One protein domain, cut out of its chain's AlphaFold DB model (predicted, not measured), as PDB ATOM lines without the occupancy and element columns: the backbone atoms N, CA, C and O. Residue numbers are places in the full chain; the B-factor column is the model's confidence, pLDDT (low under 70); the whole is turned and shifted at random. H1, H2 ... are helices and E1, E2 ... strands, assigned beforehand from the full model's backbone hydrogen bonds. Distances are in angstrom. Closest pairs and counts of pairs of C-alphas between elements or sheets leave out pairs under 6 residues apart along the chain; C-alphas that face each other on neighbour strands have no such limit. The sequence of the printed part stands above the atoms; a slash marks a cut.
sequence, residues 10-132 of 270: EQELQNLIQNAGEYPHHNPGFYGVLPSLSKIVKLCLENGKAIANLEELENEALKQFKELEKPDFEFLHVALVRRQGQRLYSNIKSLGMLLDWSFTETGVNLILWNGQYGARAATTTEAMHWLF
ATOM      1  N   GLU A  10      16.366  40.724 -18.071       73.50
ATOM      2  CA  GLU A  10      17.427  40.752 -17.064       73.50
ATOM      3  C   GLU A  10      18.555  41.733 -17.420       73.50
ATOM      4  O   GLU A  10      18.960  42.547 -16.592       73.50
ATOM      5  N   GLN A  11      19.021  41.715 -18.671       75.00
ATOM      6  CA  GLN A  11      20.065  42.619 -19.154       75.00
ATOM      7  C   GLN A  11      19.593  44.077 -19.126       75.00
ATOM      8  O   GLN A  11      20.373  44.984 -18.837       75.00
ATOM      9  N   GLU A  12      18.318  44.316 -19.427       75.25
ATOM     10  CA  GLU A  12      17.718  45.650 -19.373       75.25
ATOM     11  C   GLU A  12      17.640  46.174 -17.937       75.25
ATOM     12  O   GLU A  12      18.034  47.312 -17.680       75.25
ATOM     13  N   LEU A  13      17.222  45.331 -16.989       76.56
ATOM     14  CA  LEU A  13      17.180  45.686 -15.572       76.56
ATOM     15  C   LEU A  13      18.584  45.930 -14.999       76.56
ATOM     16  O   LEU A  13      18.790  46.911 -14.287       76.56
ATOM     17  N   GLN A  14      19.573  45.115 -15.369       79.62
ATOM     18  CA  GLN A  14      20.965  45.332 -14.967       79.62
ATOM     19  C   GLN A  14      21.516  46.667 -15.497       79.62
ATOM     20  O   GLN A  14      22.202  47.383 -14.765       79.62
ATOM     21  N   ASN A  15      21.178  47.043 -16.735       79.81
ATOM     22  CA  ASN A  15      21.556  48.346 -17.291       79.81
ATOM     23  C   ASN A  15      20.875  49.505 -16.546       79.81
ATOM     24  O   ASN A  15      21.492  50.549 -16.357       79.81
ATOM     25  N   LEU A  16      19.618  49.350 -16.114       80.06
ATOM     26  CA  LEU A  16      18.926  50.373 -15.321       80.06
ATOM     27  C   LEU A  16      19.587  50.583 -13.960       80.06
ATOM     28  O   LEU A  16      19.759  51.726 -13.551       80.06
ATOM     29  N   ILE A  17      19.995  49.507 -13.283       80.19
ATOM     30  CA  ILE A  17      20.724  49.591 -12.008       80.19
ATOM     31  C   ILE A  17      22.036  50.363 -12.198       80.19
ATOM     32  O   ILE A  17      22.311  51.303 -11.458       80.19
ATOM     33  N   GLN A  18      22.811  50.025 -13.235       82.94
ATOM     34  CA  GLN A  18      24.083  50.694 -13.538       82.94
ATOM     35  C   GLN A  18      23.922  52.182 -13.883       82.94
ATOM     36  O   GLN A  18      24.813  52.971 -13.583       82.94
ATOM     37  N   ASN A  19      22.787  52.567 -14.470       80.31
ATOM     38  CA  ASN A  19      22.468  53.953 -14.813       80.31
ATOM     39  C   ASN A  19      21.595  54.650 -13.751       80.31
ATOM     40  O   ASN A  19      20.906  55.613 -14.066       80.31
ATOM     41  N   ALA A  20      21.565  54.163 -12.505       74.69
ATOM     42  CA  ALA A  20      20.803  54.765 -11.403       74.69
ATOM     43  C   ALA A  20      19.300  54.993 -11.703       74.69
ATOM     44  O   ALA A  20      18.680  55.958 -11.256       74.69
ATOM     45  N   GLY A  21      18.691  54.101 -12.487       69.94
ATOM     46  CA  GLY A  21      17.295  54.197 -12.908       69.94
ATOM     47  C   GLY A  21      17.044  55.191 -14.046       69.94
ATOM     48  O   GLY A  21      15.885  55.369 -14.439       69.94
ATOM     49  N   GLU A  22      18.081  55.821 -14.605       71.31
ATOM     50  CA  GLU A  22      17.977  56.608 -15.830       71.31
ATOM     51  C   GLU A  22      17.739  55.683 -17.023       71.31
ATOM     52  O   GLU A  22      18.495  54.749 -17.298       71.31
ATOM     53  N   TYR A  23      16.633  55.927 -17.721       64.81
ATOM     54  CA  TYR A  23      16.253  55.160 -18.897       64.81
ATOM     55  C   TYR A  23      16.954  55.762 -20.127       64.81
ATOM     56  O   TYR A  23      16.653  56.908 -20.475       64.81
ATOM     57  N   PRO A  24      17.866  55.039 -20.809       57.50
ATOM     58  CA  PRO A  24      18.480  55.546 -22.029       57.50
ATOM     59  C   PRO A  24      17.385  55.767 -23.077       57.50
ATOM     60  O   PRO A  24      16.553  54.888 -23.287       57.50
ATOM     61  N   HIS A  25      17.387  56.914 -23.759       54.31
ATOM     62  CA  HIS A  25      16.386  57.317 -24.763       54.31
ATOM     63  C   HIS A  25      16.387  56.474 -26.064       54.31
ATOM     64  O   HIS A  25      16.171  56.993 -27.158       54.31
ATOM     65  N   HIS A  26      16.601  55.163 -25.977       47.31
ATOM     66  CA  HIS A  26      16.420  54.227 -27.076       47.31
ATOM     67  C   HIS A  26      15.070  53.510 -26.929       47.31
ATOM     68  O   HIS A  26      14.845  52.715 -26.020       47.31
ATOM     69  N   ASN A  27      14.154  53.829 -27.844       57.84
ATOM     70  CA  ASN A  27      12.920  53.080 -28.108       57.84
ATOM     71  C   ASN A  27      13.279  51.617 -28.465       57.84
ATOM     72  O   ASN A  27      14.229  51.469 -29.245       57.84
ATOM     73  N   PRO A  28      12.619  50.549 -27.937       48.94
ATOM     74  CA  PRO A  28      11.532  49.897 -28.706       48.94
ATOM     75  C   PRO A  28      10.539  48.962 -27.935       48.94
ATOM     76  O   PRO A  28      10.837  48.371 -26.902       48.94
ATOM     77  N   GLY A  29       9.368  48.704 -28.530       39.56
ATOM     78  CA  GLY A  29       8.737  47.366 -28.558       39.56
ATOM     79  C   GLY A  29       7.850  46.902 -27.391       39.56
ATOM     80  O   GLY A  29       6.774  46.371 -27.652       39.56
ATOM     81  N   PHE A  30       8.237  47.103 -26.129       42.31
ATOM     82  CA  PHE A  30       7.512  46.544 -24.974       42.31
ATOM     83  C   PHE A  30       6.819  47.635 -24.156       42.31
ATOM     84  O   PHE A  30       7.308  48.101 -23.124       42.31
ATOM     85  N   TYR A  31       5.650  48.060 -24.635       42.03
ATOM     86  CA  TYR A  31       4.795  49.038 -23.965       42.03
ATOM     87  C   TYR A  31       4.292  48.484 -22.619       42.03
ATOM     88  O   TYR A  31       3.289  47.782 -22.565       42.03
ATOM     89  N   GLY A  32       4.998  48.783 -21.522       54.09
ATOM     90  CA  GLY A  32       4.475  48.628 -20.156       54.09
ATOM     91  C   GLY A  32       5.461  48.132 -19.097       54.09
ATOM     92  O   GLY A  32       5.266  48.421 -17.924       54.09
ATOM     93  N   VAL A  33       6.535  47.432 -19.477       57.41
ATOM     94  CA  VAL A  33       7.444  46.775 -18.511       57.41
ATOM     95  C   VAL A  33       8.556  47.710 -18.024       57.41
ATOM     96  O   VAL A  33       8.815  47.820 -16.826       57.41
ATOM     97  N   LEU A  34       9.190  48.432 -18.946       58.22
ATOM     98  CA  LEU A  34      10.378  49.241 -18.665       58.22
ATOM     99  C   LEU A  34      10.127  50.494 -17.801       58.22
ATOM    100  O   LEU A  34      10.936  50.756 -16.907       58.22
ATOM    101  N   PRO A  35       9.016  51.242 -17.974       60.38
ATOM    102  CA  PRO A  35       8.683  52.347 -17.075       60.38
ATOM    103  C   PRO A  35       8.499  51.892 -15.620       60.38
ATOM    104  O   PRO A  35       8.933  52.584 -14.699       60.38
ATOM    105  N   SER A  36       7.920  50.705 -15.408       65.12
ATOM    106  CA  SER A  36       7.772  50.113 -14.076       65.12
ATOM    107  C   SER A  36       9.128  49.746 -13.468       65.12
ATOM    108  O   SER A  36       9.377  50.079 -12.314       65.12
ATOM    109  N   LEU A  37      10.036  49.142 -14.244       70.69
ATOM    110  CA  LEU A  37      11.386  48.779 -13.786       70.69
ATOM    111  C   LEU A  37      12.242  49.996 -13.403       70.69
ATOM    112  O   LEU A  37      12.881  49.984 -12.354       70.69
ATOM    113  N   SER A  38      12.212  51.076 -14.193       71.81
ATOM    114  CA  SER A  38      12.914  52.327 -13.852       71.81
ATOM    115  C   SER A  38      12.388  52.939 -12.547       71.81
ATOM    116  O   SER A  38      13.180  53.365 -11.705       71.81
ATOM    117  N   LYS A  39      11.064  52.930 -12.332       72.19
ATOM    118  CA  LYS A  39      10.438  53.431 -11.099       72.19
ATOM    119  C   LYS A  39      10.876  52.633  -9.864       72.19
ATOM    120  O   LYS A  39      11.148  53.238  -8.832       72.19
ATOM    121  N   ILE A  40      10.988  51.308  -9.979       69.62
ATOM    122  CA  ILE A  40      11.442  50.425  -8.890       69.62
ATOM    123  C   ILE A  40      12.879  50.750  -8.488       69.62
ATOM    124  O   ILE A  40      13.156  50.976  -7.314       69.62
ATOM    125  N   VAL A  41      13.788  50.818  -9.466       74.88
ATOM    126  CA  VAL A  41      15.203  51.121  -9.206       74.88
ATOM    127  C   VAL A  41      15.343  52.491  -8.534       74.88
ATOM    128  O   VAL A  41      16.070  52.612  -7.552       74.88
ATOM    129  N   LYS A  42      14.587  53.500  -8.989       75.94
ATOM    130  CA  LYS A  42      14.562  54.832  -8.361       75.94
ATOM    131  C   LYS A  42      14.066  54.802  -6.918       75.94
ATOM    132  O   LYS A  42      14.759  55.317  -6.051       75.94
ATOM    133  N   LEU A  43      12.931  54.152  -6.650       72.62
ATOM    134  CA  LEU A  43      12.385  54.000  -5.294       72.62
ATOM    135  C   LEU A  43      13.404  53.382  -4.331       72.62
ATOM    136  O   LEU A  43      13.547  53.822  -3.192       72.62
ATOM    137  N   CYS A  44      14.136  52.360  -4.776       69.81
ATOM    138  CA  CYS A  44      15.124  51.725  -3.921       69.81
ATOM    139  C   CYS A  44      16.381  52.596  -3.699       69.81
ATOM    140  O   CYS A  44      16.924  52.580  -2.594       69.81
ATOM    141  N   LEU A  45      16.806  53.386  -4.695       72.81
ATOM    142  CA  LEU A  45      17.921  54.339  -4.576       72.81
ATOM    143  C   LEU A  45      17.569  55.557  -3.700       72.81
ATOM    144  O   LEU A  45      18.391  55.990  -2.893       72.81
ATOM    145  N   GLU A  46      16.346  56.086  -3.809       73.69
ATOM    146  CA  GLU A  46      15.841  57.219  -3.014       73.69
ATOM    147  C   GLU A  46      15.773  56.900  -1.513       73.69
ATOM    148  O   GLU A  46      15.998  57.776  -0.680       73.69
ATOM    149  N   ASN A  47      15.572  55.629  -1.155       69.50
ATOM    150  CA  ASN A  47      15.632  55.146   0.228       69.50
ATOM    151  C   ASN A  47      17.067  55.060   0.799       69.50
ATOM    152  O   ASN A  47      17.271  54.508   1.883       69.50
ATOM    153  N   GLY A  48      18.073  55.591   0.091       61.59
ATOM    154  CA  GLY A  48      19.452  55.720   0.570       61.59
ATOM    155  C   GLY A  48      20.250  54.414   0.584       61.59
ATOM    156  O   GLY A  48      21.305  54.351   1.213       61.59
ATOM    157  N   LYS A  49      19.761  53.364  -0.085       65.12
ATOM    158  CA  LYS A  49      20.446  52.070  -0.184       65.12
ATOM    159  C   LYS A  49      21.190  51.976  -1.511       65.12
ATOM    160  O   LYS A  49      20.596  52.109  -2.577       65.12
ATOM    161  N   ALA A  50      22.496  51.731  -1.444       68.81
ATOM    162  CA  ALA A  50      23.282  51.410  -2.626       68.81
ATOM    163  C   ALA A  50      22.857  50.027  -3.139       68.81
ATOM    164  O   ALA A  50      22.957  49.050  -2.403       68.81
ATOM    165  N   ILE A  51      22.366  49.963  -4.377       76.38
ATOM    166  CA  ILE A  51      22.074  48.712  -5.083       76.38
ATOM    167  C   ILE A  51      23.078  48.603  -6.219       76.38
ATOM    168  O   ILE A  51      23.038  49.390  -7.163       76.38
ATOM    169  N   ALA A  52      23.989  47.644  -6.120       75.69
ATOM    170  CA  ALA A  52      25.051  47.430  -7.095       75.69
ATOM    171  C   ALA A  52      24.677  46.388  -8.161       75.69
ATOM    172  O   ALA A  52      25.247  46.378  -9.254       75.69
ATOM    173  N   ASN A  53      23.734  45.491  -7.859       80.25
ATOM    174  CA  ASN A  53      23.379  44.367  -8.724       80.25
ATOM    175  C   ASN A  53      21.920  43.901  -8.544       80.25
ATOM    176  O   ASN A  53      21.222  44.281  -7.604       80.25
ATOM    177  N   LEU A  54      21.469  43.055  -9.477       77.56
ATOM    178  CA  LEU A  54      20.143  42.420  -9.486       77.56
ATOM    179  C   LEU A  54      19.817  41.619  -8.214       77.56
ATOM    180  O   LEU A  54      18.650  41.534  -7.835       77.56
ATOM    181  N   GLU A  55      20.818  41.020  -7.569       79.88
ATOM    182  CA  GLU A  55      20.625  40.207  -6.365       79.88
ATOM    183  C   GLU A  55      20.301  41.058  -5.143       79.88
ATOM    184  O   GLU A  55      19.367  40.753  -4.406       79.88
ATOM    185  N   GLU A  56      20.995  42.176  -4.968       79.56
ATOM    186  CA  GLU A  56      20.684  43.154  -3.927       79.56
ATOM    187  C   GLU A  56      19.292  43.764  -4.122       79.56
ATOM    188  O   GLU A  56      18.543  43.898  -3.153       79.56
ATOM    189  N   LEU A  57      18.912  44.067  -5.371       78.62
ATOM    190  CA  LEU A  57      17.577  44.578  -5.691       78.62
ATOM    191  C   LEU A  57      16.480  43.569  -5.323       78.62
ATOM    192  O   LEU A  57      15.453  43.933  -4.753       78.62
ATOM    193  N   GLU A  58      16.696  42.294  -5.636       79.12
ATOM    194  CA  GLU A  58      15.764  41.223  -5.306       79.12
ATOM    195  C   GLU A  58      15.673  40.962  -3.797       79.12
ATOM    196  O   GLU A  58      14.575  40.816  -3.263       79.12
ATOM    197  N   ASN A  59      16.804  40.926  -3.095       78.31
ATOM    198  CA  ASN A  59      16.833  40.730  -1.646       78.31
ATOM    199  C   ASN A  59      16.105  41.860  -0.909       78.31
ATOM    200  O   ASN A  59      15.402  41.622   0.074       78.31
ATOM    201  N   GLU A  60      16.227  43.089  -1.403       75.88
ATOM    202  CA  GLU A  60      15.488  44.228  -0.873       75.88
ATOM    203  C   GLU A  60      13.986  44.117  -1.171       75.88
ATOM    204  O   GLU A  60      13.167  44.325  -0.274       75.88
ATOM    205  N   ALA A  61      13.615  43.706  -2.387       74.38
ATOM    206  CA  ALA A  61      12.226  43.440  -2.756       74.38
ATOM    207  C   ALA A  61      11.586  42.366  -1.857       74.38
ATOM    208  O   ALA A  61      10.452  42.512  -1.396       74.38
ATOM    209  N   LEU A  62      12.342  41.316  -1.541       74.00
ATOM    210  CA  LEU A  62      11.954  40.270  -0.600       74.00
ATOM    211  C   LEU A  62      11.794  40.775   0.828       74.00
ATOM    212  O   LEU A  62      10.850  40.387   1.518       74.00
ATOM    213  N   LYS A  63      12.723  41.611   1.295       74.81
ATOM    214  CA  LYS A  63      12.658  42.193   2.635       74.81
ATOM    215  C   LYS A  63      11.392  43.032   2.797       74.81
ATOM    216  O   LYS A  63      10.651  42.821   3.752       74.81
ATOM    217  N   GLN A  64      11.106  43.907   1.837       69.94
ATOM    218  CA  GLN A  64       9.905  44.741   1.871       69.94
ATOM    219  C   GLN A  64       8.626  43.910   1.760       69.94
ATOM    220  O   GLN A  64       7.677  44.170   2.489       69.94
ATOM    221  N   PHE A  65       8.616  42.853   0.942       71.06
ATOM    222  CA  PHE A  65       7.495  41.908   0.899       71.06
ATOM    223  C   PHE A  65       7.219  41.262   2.265       71.06
ATOM    224  O   PHE A  65       6.064  41.085   2.634       71.06
ATOM    225  N   LYS A  66       8.259  40.906   3.033       69.25
ATOM    226  CA  LYS A  66       8.101  40.321   4.377       69.25
ATOM    227  C   LYS A  66       7.590  41.329   5.411       69.25
ATOM    228  O   LYS A  66       6.909  40.932   6.350       69.25
ATOM    229  N   GLU A  67       7.946  42.602   5.264       68.75
ATOM    230  CA  GLU A  67       7.554  43.676   6.186       68.75
ATOM    231  C   GLU A  67       6.161  44.256   5.864       68.75
ATOM    232  O   GLU A  67       5.476  44.749   6.762       68.75
ATOM    233  N   LEU A  68       5.713  44.176   4.607       62.97
ATOM    234  CA  LEU A  68       4.446  44.738   4.137       62.97
ATOM    235  C   LEU A  68       3.344  43.672   4.030       62.97
ATOM    236  O   LEU A  68       3.471  42.694   3.303       62.97
ATOM    237  N   GLU A  69       2.185  43.915   4.656       53.91
ATOM    238  CA  GLU A  69       0.990  43.059   4.486       53.91
ATOM    239  C   GLU A  69       0.438  43.075   3.041       53.91
ATOM    240  O   GLU A  69      -0.316  42.181   2.653       53.91
ATOM    241  N   LYS A  70       0.773  44.106   2.251       60.38
ATOM    242  CA  LYS A  70       0.366  44.285   0.850       60.38
ATOM    243  C   LYS A  70       1.579  44.687   0.015       60.38
ATOM    244  O   LYS A  70       1.948  45.858   0.017       60.38
ATOM    245  N   PRO A  71       2.211  43.735  -0.669       57.62
ATOM    246  CA  PRO A  71       3.357  44.023  -1.500       57.62
ATOM    247  C   PRO A  71       2.898  44.648  -2.813       57.62
ATOM    248  O   PRO A  71       2.035  44.099  -3.503       57.62
ATOM    249  N   ASP A  72       3.501  45.780  -3.151       64.50
ATOM    250  CA  ASP A  72       3.305  46.439  -4.436       64.50
ATOM    251  C   ASP A  72       3.824  45.553  -5.589       64.50
ATOM    252  O   ASP A  72       4.808  44.814  -5.451       64.50
ATOM    253  N   PHE A  73       3.133  45.601  -6.736       68.81
ATOM    254  CA  PHE A  73       3.418  44.792  -7.936       68.81
ATOM    255  C   PHE A  73       4.866  44.946  -8.424       68.81
ATOM    256  O   PHE A  73       5.453  44.037  -9.016       68.81
ATOM    257  N   GLU A  74       5.439  46.100  -8.119       69.69
ATOM    258  CA  GLU A  74       6.816  46.512  -8.279       69.69
ATOM    259  C   GLU A  74       7.839  45.440  -7.846       69.69
ATOM    260  O   GLU A  74       8.723  45.073  -8.620       69.69
ATOM    261  N   PHE A  75       7.700  44.870  -6.649       73.00
ATOM    262  CA  PHE A  75       8.678  43.920  -6.095       73.00
ATOM    263  C   PHE A  75       8.607  42.545  -6.756       73.00
ATOM    264  O   PHE A  75       9.626  41.911  -7.038       73.00
ATOM    265  N   LEU A  76       7.387  42.110  -7.066       78.56
ATOM    266  CA  LEU A  76       7.138  40.877  -7.803       78.56
ATOM    267  C   LEU A  76       7.736  40.952  -9.218       78.56
ATOM    268  O   LEU A  76       8.236  39.955  -9.739       78.56
ATOM    269  N   HIS A  77       7.748  42.138  -9.827       80.00
ATOM    270  CA  HIS A  77       8.300  42.332 -11.162       80.00
ATOM    271  C   HIS A  77       9.798  41.992 -11.234       80.00
ATOM    272  O   HIS A  77      10.215  41.275 -12.143       80.00
ATOM    273  N   VAL A  78      10.600  42.430 -10.257       81.00
ATOM    274  CA  VAL A  78      12.044  42.121 -10.195       81.00
ATOM    275  C   VAL A  78      12.275  40.610 -10.138       81.00
ATOM    276  O   VAL A  78      13.086  40.065 -10.889       81.00
ATOM    277  N   ALA A  79      11.512  39.916  -9.293       82.25
ATOM    278  CA  ALA A  79      11.612  38.471  -9.132       82.25
ATOM    279  C   ALA A  79      11.240  37.701 -10.410       82.25
ATOM    280  O   ALA A  79      11.888  36.705 -10.748       82.25
ATOM    281  N   LEU A  80      10.213  38.166 -11.130       85.44
ATOM    282  CA  LEU A  80       9.772  37.583 -12.397       85.44
ATOM    283  C   LEU A  80      10.817  37.757 -13.501       85.44
ATOM    284  O   LEU A  80      11.083  36.801 -14.227       85.44
ATOM    285  N   VAL A  81      11.466  38.925 -13.578       84.44
ATOM    286  CA  VAL A  81      12.565  39.173 -14.526       84.44
ATOM    287  C   VAL A  81      13.693  38.163 -14.338       84.44
ATOM    288  O   VAL A  81      14.104  37.528 -15.306       84.44
ATOM    289  N   ARG A  82      14.141  37.938 -13.097       83.06
ATOM    290  CA  ARG A  82      15.238  36.995 -12.810       83.06
ATOM    291  C   ARG A  82      14.912  35.533 -13.106       83.06
ATOM    292  O   ARG A  82      15.815  34.712 -13.242       83.06
ATOM    293  N   ARG A  83      13.626  35.189 -13.169       84.25
ATOM    294  CA  ARG A  83      13.145  33.815 -13.378       84.25
ATOM    295  C   ARG A  83      12.553  33.605 -14.765       84.25
ATOM    296  O   ARG A  83      12.017  32.530 -15.038       84.25
ATOM    297  N   GLN A  84      12.652  34.589 -15.659       84.94
ATOM    298  CA  GLN A  84      12.251  34.409 -17.048       84.94
ATOM    299  C   GLN A  84      13.079  33.278 -17.680       84.94
ATOM    300  O   GLN A  84      14.291  33.189 -17.501       84.94
ATOM    301  N   GLY A  85      12.413  32.364 -18.378       80.75
ATOM    302  CA  GLY A  85      13.021  31.152 -18.929       80.75
ATOM    303  C   GLY A  85      13.228  30.020 -17.916       80.75
ATOM    304  O   GLY A  85      13.667  28.940 -18.309       80.75
ATOM    305  N   GLN A  86      12.882  30.204 -16.638       84.81
ATOM    306  CA  GLN A  86      12.996  29.162 -15.613       84.81
ATOM    307  C   GLN A  86      11.667  28.443 -15.371       84.81
ATOM    308  O   GLN A  86      10.582  28.978 -15.601       84.81
ATOM    309  N   ARG A  87      11.742  27.195 -14.897       83.38
ATOM    310  CA  ARG A  87      10.562  26.391 -14.559       83.38
ATOM    311  C   ARG A  87      10.069  26.744 -13.156       83.38
ATOM    312  O   ARG A  87      10.811  26.604 -12.193       83.38
ATOM    313  N   LEU A  88       8.806  27.150 -13.056       83.69
ATOM    314  CA  LEU A  88       8.140  27.434 -11.788       83.69
ATOM    315  C   LEU A  88       7.495  26.177 -11.208       83.69
ATOM    316  O   LEU A  88       7.076  25.263 -11.935       83.69
ATOM    317  N   TYR A  89       7.375  26.164  -9.885       77.38
ATOM    318  CA  TYR A  89       6.793  25.069  -9.122       77.38
ATOM    319  C   TYR A  89       5.799  25.612  -8.099       77.38
ATOM    320  O   TYR A  89       5.999  26.662  -7.499       77.38
ATOM    321  N   SER A  90       4.716  24.869  -7.898       76.56
ATOM    322  CA  SER A  90       3.827  25.019  -6.753       76.56
ATOM    323  C   SER A  90       3.970  23.751  -5.928       76.56
ATOM    324  O   SER A  90       3.576  22.665  -6.368       76.56
ATOM    325  N   ASN A  91       4.592  23.877  -4.754       68.31
ATOM    326  CA  ASN A  91       5.050  22.740  -3.959       68.31
ATOM    327  C   ASN A  91       5.940  21.813  -4.813       68.31
ATOM    328  O   ASN A  91       6.978  22.232  -5.313       68.31
ATOM    329  N   ILE A  92       5.501  20.572  -5.044       66.25
ATOM    330  CA  ILE A  92       6.191  19.571  -5.874       66.25
ATOM    331  C   ILE A  92       5.712  19.541  -7.333       66.25
ATOM    332  O   ILE A  92       6.281  18.831  -8.163       66.25
ATOM    333  N   LYS A  93       4.644  20.273  -7.674       75.44
ATOM    334  CA  LYS A  93       4.048  20.236  -9.010       75.44
ATOM    335  C   LYS A  93       4.627  21.345  -9.869       75.44
ATOM    336  O   LYS A  93       4.497  22.527  -9.556       75.44
ATOM    337  N   SER A  94       5.214  20.968 -10.999       82.50
ATOM    338  CA  SER A  94       5.686  21.965 -11.948       82.50
ATOM    339  C   SER A  94       4.525  22.694 -12.627       82.50
ATOM    340  O   SER A  94       3.588  22.071 -13.129       82.50
ATOM    341  N   LEU A  95       4.620  24.021 -12.648       84.31
ATOM    342  CA  LEU A  95       3.665  24.919 -13.290       84.31
ATOM    343  C   LEU A  95       3.981  25.117 -14.777       84.31
ATOM    344  O   LEU A  95       3.065  25.250 -15.584       84.31
ATOM    345  N   GLY A  96       5.264  25.087 -15.138       87.62
ATOM    346  CA  GLY A  96       5.756  25.340 -16.493       87.62
ATOM    347  C   GLY A  96       6.934  26.313 -16.492       87.62
ATOM    348  O   GLY A  96       7.305  26.846 -15.450       87.62
ATOM    349  N   MET A  97       7.543  26.509 -17.656       88.38
ATOM    350  CA  MET A  97       8.597  27.499 -17.880       88.38
ATOM    351  C   MET A  97       7.982  28.892 -18.014       88.38
ATOM    352  O   MET A  97       7.091  29.071 -18.841       88.38
ATOM    353  N   LEU A  98       8.439  29.853 -17.213       89.19
ATOM    354  CA  LEU A  98       7.988  31.240 -17.264       89.19
ATOM    355  C   LEU A  98       8.494  31.899 -18.544       89.19
ATOM    356  O   LEU A  98       9.697  32.034 -18.739       89.19
ATOM    357  N   LEU A  99       7.580  32.308 -19.415       84.94
ATOM    358  CA  LEU A  99       7.912  33.009 -20.651       84.94
ATOM    359  C   LEU A  99       7.739  34.515 -20.496       84.94
ATOM    360  O   LEU A  99       8.607  35.281 -20.907       84.94
ATOM    361  N   ASP A 100       6.619  34.925 -19.903       87.06
ATOM    362  CA  ASP A 100       6.237  36.326 -19.766       87.06
ATOM    363  C   ASP A 100       5.182  36.501 -18.661       87.06
ATOM    364  O   ASP A 100       4.717  35.520 -18.075       87.06
ATOM    365  N   TRP A 101       4.796  37.739 -18.363       89.38
ATOM    366  CA  TRP A 101       3.758  38.063 -17.392       89.38
ATOM    367  C   TRP A 101       3.097  39.413 -17.686       89.38
ATOM    368  O   TRP A 101       3.689  40.301 -18.298       89.38
ATOM    369  N   SER A 102       1.875  39.594 -17.195       84.75
ATOM    370  CA  SER A 102       1.192  40.888 -17.185       84.75
ATOM    371  C   SER A 102       0.506  41.127 -15.847       84.75
ATOM    372  O   SER A 102      -0.050  40.212 -15.243       84.75
ATOM    373  N   PHE A 103       0.557  42.365 -15.364       82.94
ATOM    374  CA  PHE A 103      -0.145  42.756 -14.147       82.94
ATOM    375  C   PHE A 103      -1.589  43.145 -14.465       82.94
ATOM    376  O   PHE A 103      -1.893  43.676 -15.531       82.94
ATOM    377  N   THR A 104      -2.474  42.862 -13.520       80.31
ATOM    378  CA  THR A 104      -3.886  43.259 -13.521       80.31
ATOM    379  C   THR A 104      -4.158  44.090 -12.274       80.31
ATOM    380  O   THR A 104      -3.310  44.152 -11.386       80.31
ATOM    381  N   GLU A 105      -5.345  44.688 -12.160       75.00
ATOM    382  CA  GLU A 105      -5.719  45.478 -10.976       75.00
ATOM    383  C   GLU A 105      -5.584  44.700  -9.656       75.00
ATOM    384  O   GLU A 105      -5.324  45.293  -8.612       75.00
ATOM    385  N   THR A 106      -5.736  43.372  -9.689       74.12
ATOM    386  CA  THR A 106      -5.801  42.531  -8.485       74.12
ATOM    387  C   THR A 106      -4.729  41.442  -8.415       74.12
ATOM    388  O   THR A 106      -4.760  40.624  -7.496       74.12
ATOM    389  N   GLY A 107      -3.796  41.368  -9.367       84.06
ATOM    390  CA  GLY A 107      -2.850  40.249  -9.427       84.06
ATOM    391  C   GLY A 107      -1.965  40.226 -10.667       84.06
ATOM    392  O   GLY A 107      -1.741  41.246 -11.317       84.06
ATOM    393  N   VAL A 108      -1.482  39.038 -11.018       87.12
ATOM    394  CA  VAL A 108      -0.570  38.796 -12.137       87.12
ATOM    395  C   VAL A 108      -1.047  37.617 -12.988       87.12
ATOM    396  O   VAL A 108      -1.497  36.594 -12.477       87.12
ATOM    397  N   ASN A 109      -0.921  37.742 -14.302       89.44
ATOM    398  CA  ASN A 109      -1.071  36.644 -15.245       89.44
ATOM    399  C   ASN A 109       0.315  36.184 -15.683       89.44
ATOM    400  O   ASN A 109       1.056  36.959 -16.278       89.44
ATOM    401  N   LEU A 110       0.660  34.928 -15.413       90.50
ATOM    402  CA  LEU A 110       1.912  34.317 -15.854       90.50
ATOM    403  C   LEU A 110       1.691  33.550 -17.155       90.50
ATOM    404  O   LEU A 110       0.795  32.708 -17.239       90.50
ATOM    405  N   ILE A 111       2.525  33.804 -18.154       90.25
ATOM    406  CA  ILE A 111       2.556  33.054 -19.408       90.25
ATOM    407  C   ILE A 111       3.564  31.920 -19.239       90.25
ATOM    408  O   ILE A 111       4.767  32.153 -19.118       90.25
ATOM    409  N   LEU A 112       3.062  30.688 -19.199       91.25
ATOM    410  CA  LEU A 112       3.830  29.485 -18.900       91.25
ATOM    411  C   LEU A 112       3.847  28.520 -20.090       91.25
ATOM    412  O   LEU A 112       2.864  28.376 -20.819       91.25
ATOM    413  N   TRP A 113       4.954  27.794 -20.232       88.56
ATOM    414  CA  TRP A 113       5.100  26.690 -21.177       88.56
ATOM    415  C   TRP A 113       5.255  25.350 -20.455       88.56
ATOM    416  O   TRP A 113       6.215  25.133 -19.712       88.56
ATOM    417  N   ASN A 114       4.335  24.416 -20.695       87.06
ATOM    418  CA  ASN A 114       4.372  23.058 -20.131       87.06
ATOM    419  C   ASN A 114       4.267  21.947 -21.198       87.06
ATOM    420  O   ASN A 114       3.937  20.811 -20.871       87.06
ATOM    421  N   GLY A 115       4.559  22.283 -22.458       85.31
ATOM    422  CA  GLY A 115       4.236  21.478 -23.644       85.31
ATOM    423  C   GLY A 115       3.178  22.150 -24.526       85.31
ATOM    424  O   GLY A 115       3.138  21.903 -25.727       85.31
ATOM    425  N   GLN A 116       2.380  23.049 -23.943       87.88
ATOM    426  CA  GLN A 116       1.515  24.005 -24.636       87.88
ATOM    427  C   GLN A 116       1.635  25.389 -23.976       87.88
ATOM    428  O   GLN A 116       2.115  25.507 -22.844       87.88
ATOM    429  N   TYR A 117       1.212  26.434 -24.692       86.19
ATOM    430  CA  TYR A 117       1.097  27.784 -24.140       86.19
ATOM    431  C   TYR A 117      -0.118  27.866 -23.217       86.19
ATOM    432  O   TYR A 117      -1.231  27.538 -23.626       86.19
ATOM    433  N   GLY A 118       0.090  28.336 -21.988       86.75
ATOM    434  CA  GLY A 118      -0.985  28.580 -21.034       86.75
ATOM    435  C   GLY A 118      -0.764  29.869 -20.255       86.75
ATOM    436  O   GLY A 118       0.344  30.142 -19.798       86.75
ATOM    437  N   ALA A 119      -1.829  30.650 -20.083       88.06
ATOM    438  CA  ALA A 119      -1.850  31.767 -19.148       88.06
ATOM    439  C   ALA A 119      -2.411  31.294 -17.802       88.06
ATOM    440  O   ALA A 119      -3.403  30.564 -17.757       88.06
ATOM    441  N   ARG A 120      -1.782  31.709 -16.704       89.31
ATOM    442  CA  ARG A 120      -2.213  31.384 -15.345       89.31
ATOM    443  C   ARG A 120      -2.345  32.653 -14.518       89.31
ATOM    444  O   ARG A 120      -1.344  33.301 -14.229       89.31
ATOM    445  N   ALA A 121      -3.576  32.963 -14.128       89.88
ATOM    446  CA  ALA A 121      -3.860  34.028 -13.178       89.88
ATOM    447  C   ALA A 121      -3.424  33.614 -11.766       89.88
ATOM    448  O   ALA A 121      -3.594  32.456 -11.371       89.88
ATOM    449  N   ALA A 122      -2.853  34.562 -11.033       86.12
ATOM    450  CA  ALA A 122      -2.394  34.404  -9.664       86.12
ATOM    451  C   ALA A 122      -2.496  35.736  -8.918       86.12
ATOM    452  O   ALA A 122      -2.341  36.814  -9.496       86.12
ATOM    453  N   THR A 123      -2.699  35.669  -7.612       85.38
ATOM    454  CA  THR A 123      -2.453  36.808  -6.726       85.38
ATOM    455  C   THR A 123      -0.948  37.080  -6.613       85.38
ATOM    456  O   THR A 123      -0.119  36.196  -6.847       85.38
ATOM    457  N   THR A 124      -0.570  38.300  -6.217       78.50
ATOM    458  CA  THR A 124       0.839  38.662  -5.965       78.50
ATOM    459  C   THR A 124       1.480  37.726  -4.938       78.50
ATOM    460  O   THR A 124       2.618  37.295  -5.109       78.50
ATOM    461  N   THR A 125       0.724  37.353  -3.903       75.75
ATOM    462  CA  THR A 125       1.155  36.428  -2.851       75.75
ATOM    463  C   THR A 125       1.447  35.035  -3.405       75.75
ATOM    464  O   THR A 125       2.534  34.507  -3.190       75.75
ATOM    465  N   GLU A 126       0.525  34.452  -4.178       80.06
ATOM    466  CA  GLU A 126       0.732  33.137  -4.803       80.06
ATOM    467  C   GLU A 126       1.952  33.125  -5.726       80.06
ATOM    468  O   GLU A 126       2.764  32.202  -5.659       80.06
ATOM    469  N   ALA A 127       2.110  34.162  -6.551       83.88
ATOM    470  CA  ALA A 127       3.259  34.280  -7.439       83.88
ATOM    471  C   ALA A 127       4.573  34.361  -6.649       83.88
ATOM    472  O   ALA A 127       5.524  33.661  -6.984       83.88
ATOM    473  N   MET A 128       4.620  35.133  -5.559       80.19
ATOM    474  CA  MET A 128       5.810  35.213  -4.706       80.19
ATOM    475  C   MET A 128       6.155  33.865  -4.067       80.19
ATOM    476  O   MET A 128       7.326  33.498  -4.054       80.19
ATOM    477  N   HIS A 129       5.171  33.062  -3.655       77.00
ATOM    478  CA  HIS A 129       5.438  31.697  -3.177       77.00
ATOM    479  C   HIS A 129       6.039  30.782  -4.250       77.00
ATOM    480  O   HIS A 129       6.873  29.934  -3.942       77.00
ATOM    481  N   TRP A 130       5.634  30.929  -5.514       83.31
ATOM    482  CA  TRP A 130       6.195  30.122  -6.606       83.31
ATOM    483  C   TRP A 130       7.620  30.536  -6.973       83.31
ATOM    484  O   TRP A 130       8.410  29.698  -7.406       83.31
ATOM    485  N   LEU A 131       7.942  31.823  -6.827       79.38
ATOM    486  CA  LEU A 131       9.262  32.377  -7.137       79.38
ATOM    487  C   LEU A 131      10.245  32.185  -5.976       79.38
ATOM    488  O   LEU A 131      11.449  32.049  -6.206       79.38
ATOM    489  N   PHE A 132       9.725  32.137  -4.752       74.81
ATOM    490  CA  PHE A 132      10.481  32.007  -3.517       74.81
ATOM    491  C   PHE A 132       9.852  30.927  -2.630       74.81
ATOM    492  O   PHE A 132       9.104  31.240  -1.705       74.81
TER     493      PHE A 132
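What this domain is: This is residues 10 to 132 of the 270 residues of the protein "C2H2-type domain-containing protein" of Ajellomyces capsulatus (strain NAm1 / WU24) (UniProt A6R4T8). A strongly twisted four-stranded sheet, E1 to E4, with H5 on one face makes one lobe; H1, H2 and H3 make the other, and H4 sits in the middle between them. Residues 25 to 31 stick out as a free loop. The printed part has 123 residues with five named helices and four named strands, in the order H1 H2 H3 H4 E1 E2 E3 E4 H5; the sheet, E1 E2 E3 E4, is antiparallel and the class is mixed. It is compact, with a radius of gyration of the C-alphas of 14.5 A and spans of 40 by 36 by 25 A.

How they stand to each other: E1, residues 87 to 90, E2, 93 to 104, E3, 107 to 113, and E4, 117 to 122, form a meander, each strand the antiparallel neighbour of the one before. Within hydrogen-bond range are N 88 and O 96 at 2.8 A, N 102 and O 109 at 2.9 A, and N 110 and O 120 at 2.8 A. E2 bends by 90 degrees at residue 99. H4, residues 73 to 82, is on the sheet at a height of 9.9 A. H5, residues 124 to 131, is on the same face and touches H4, Leu 76 to Met 128, closest C-alphas 6.6 A, at a shallow tilt of 17 degrees. H3, residues 54 to 67, forms a helical hairpin with H4, closest C-alphas Ala 61 and Phe 75, 4.9 A. H2, residues 34 to 46, touches H4 with residues 36 to 40 alone, closest C-alphas Ile 40 and Glu 74, 6.1 A. H1, residues 10 to 18, touches H2, closest C-alphas Ile 17 and Val 41, 6.4 A. Every O i to N i+4 pair is within hydrogen-bond range in H1, H2, H3 and H5, and 4 of 6 in H4.

Where its parts are: E2 is 24.8 A long, H3 20.1 A and H2 18.4 A. H1 begins at C-alpha 10 (17.427, 40.752, -17.064); H5 ends at C-alpha 131 (9.262, 32.377, -7.137).

The domain as a whole: The C-alphas farthest apart, of Gly 48 and Gly 115, are 44.6 A apart. The printed part has no cut, and the link from H1 to H2 is long. Mean pLDDT of the printed part is 75.4; 33 residues are under 70, among them 23 to 36 and 66 to 74.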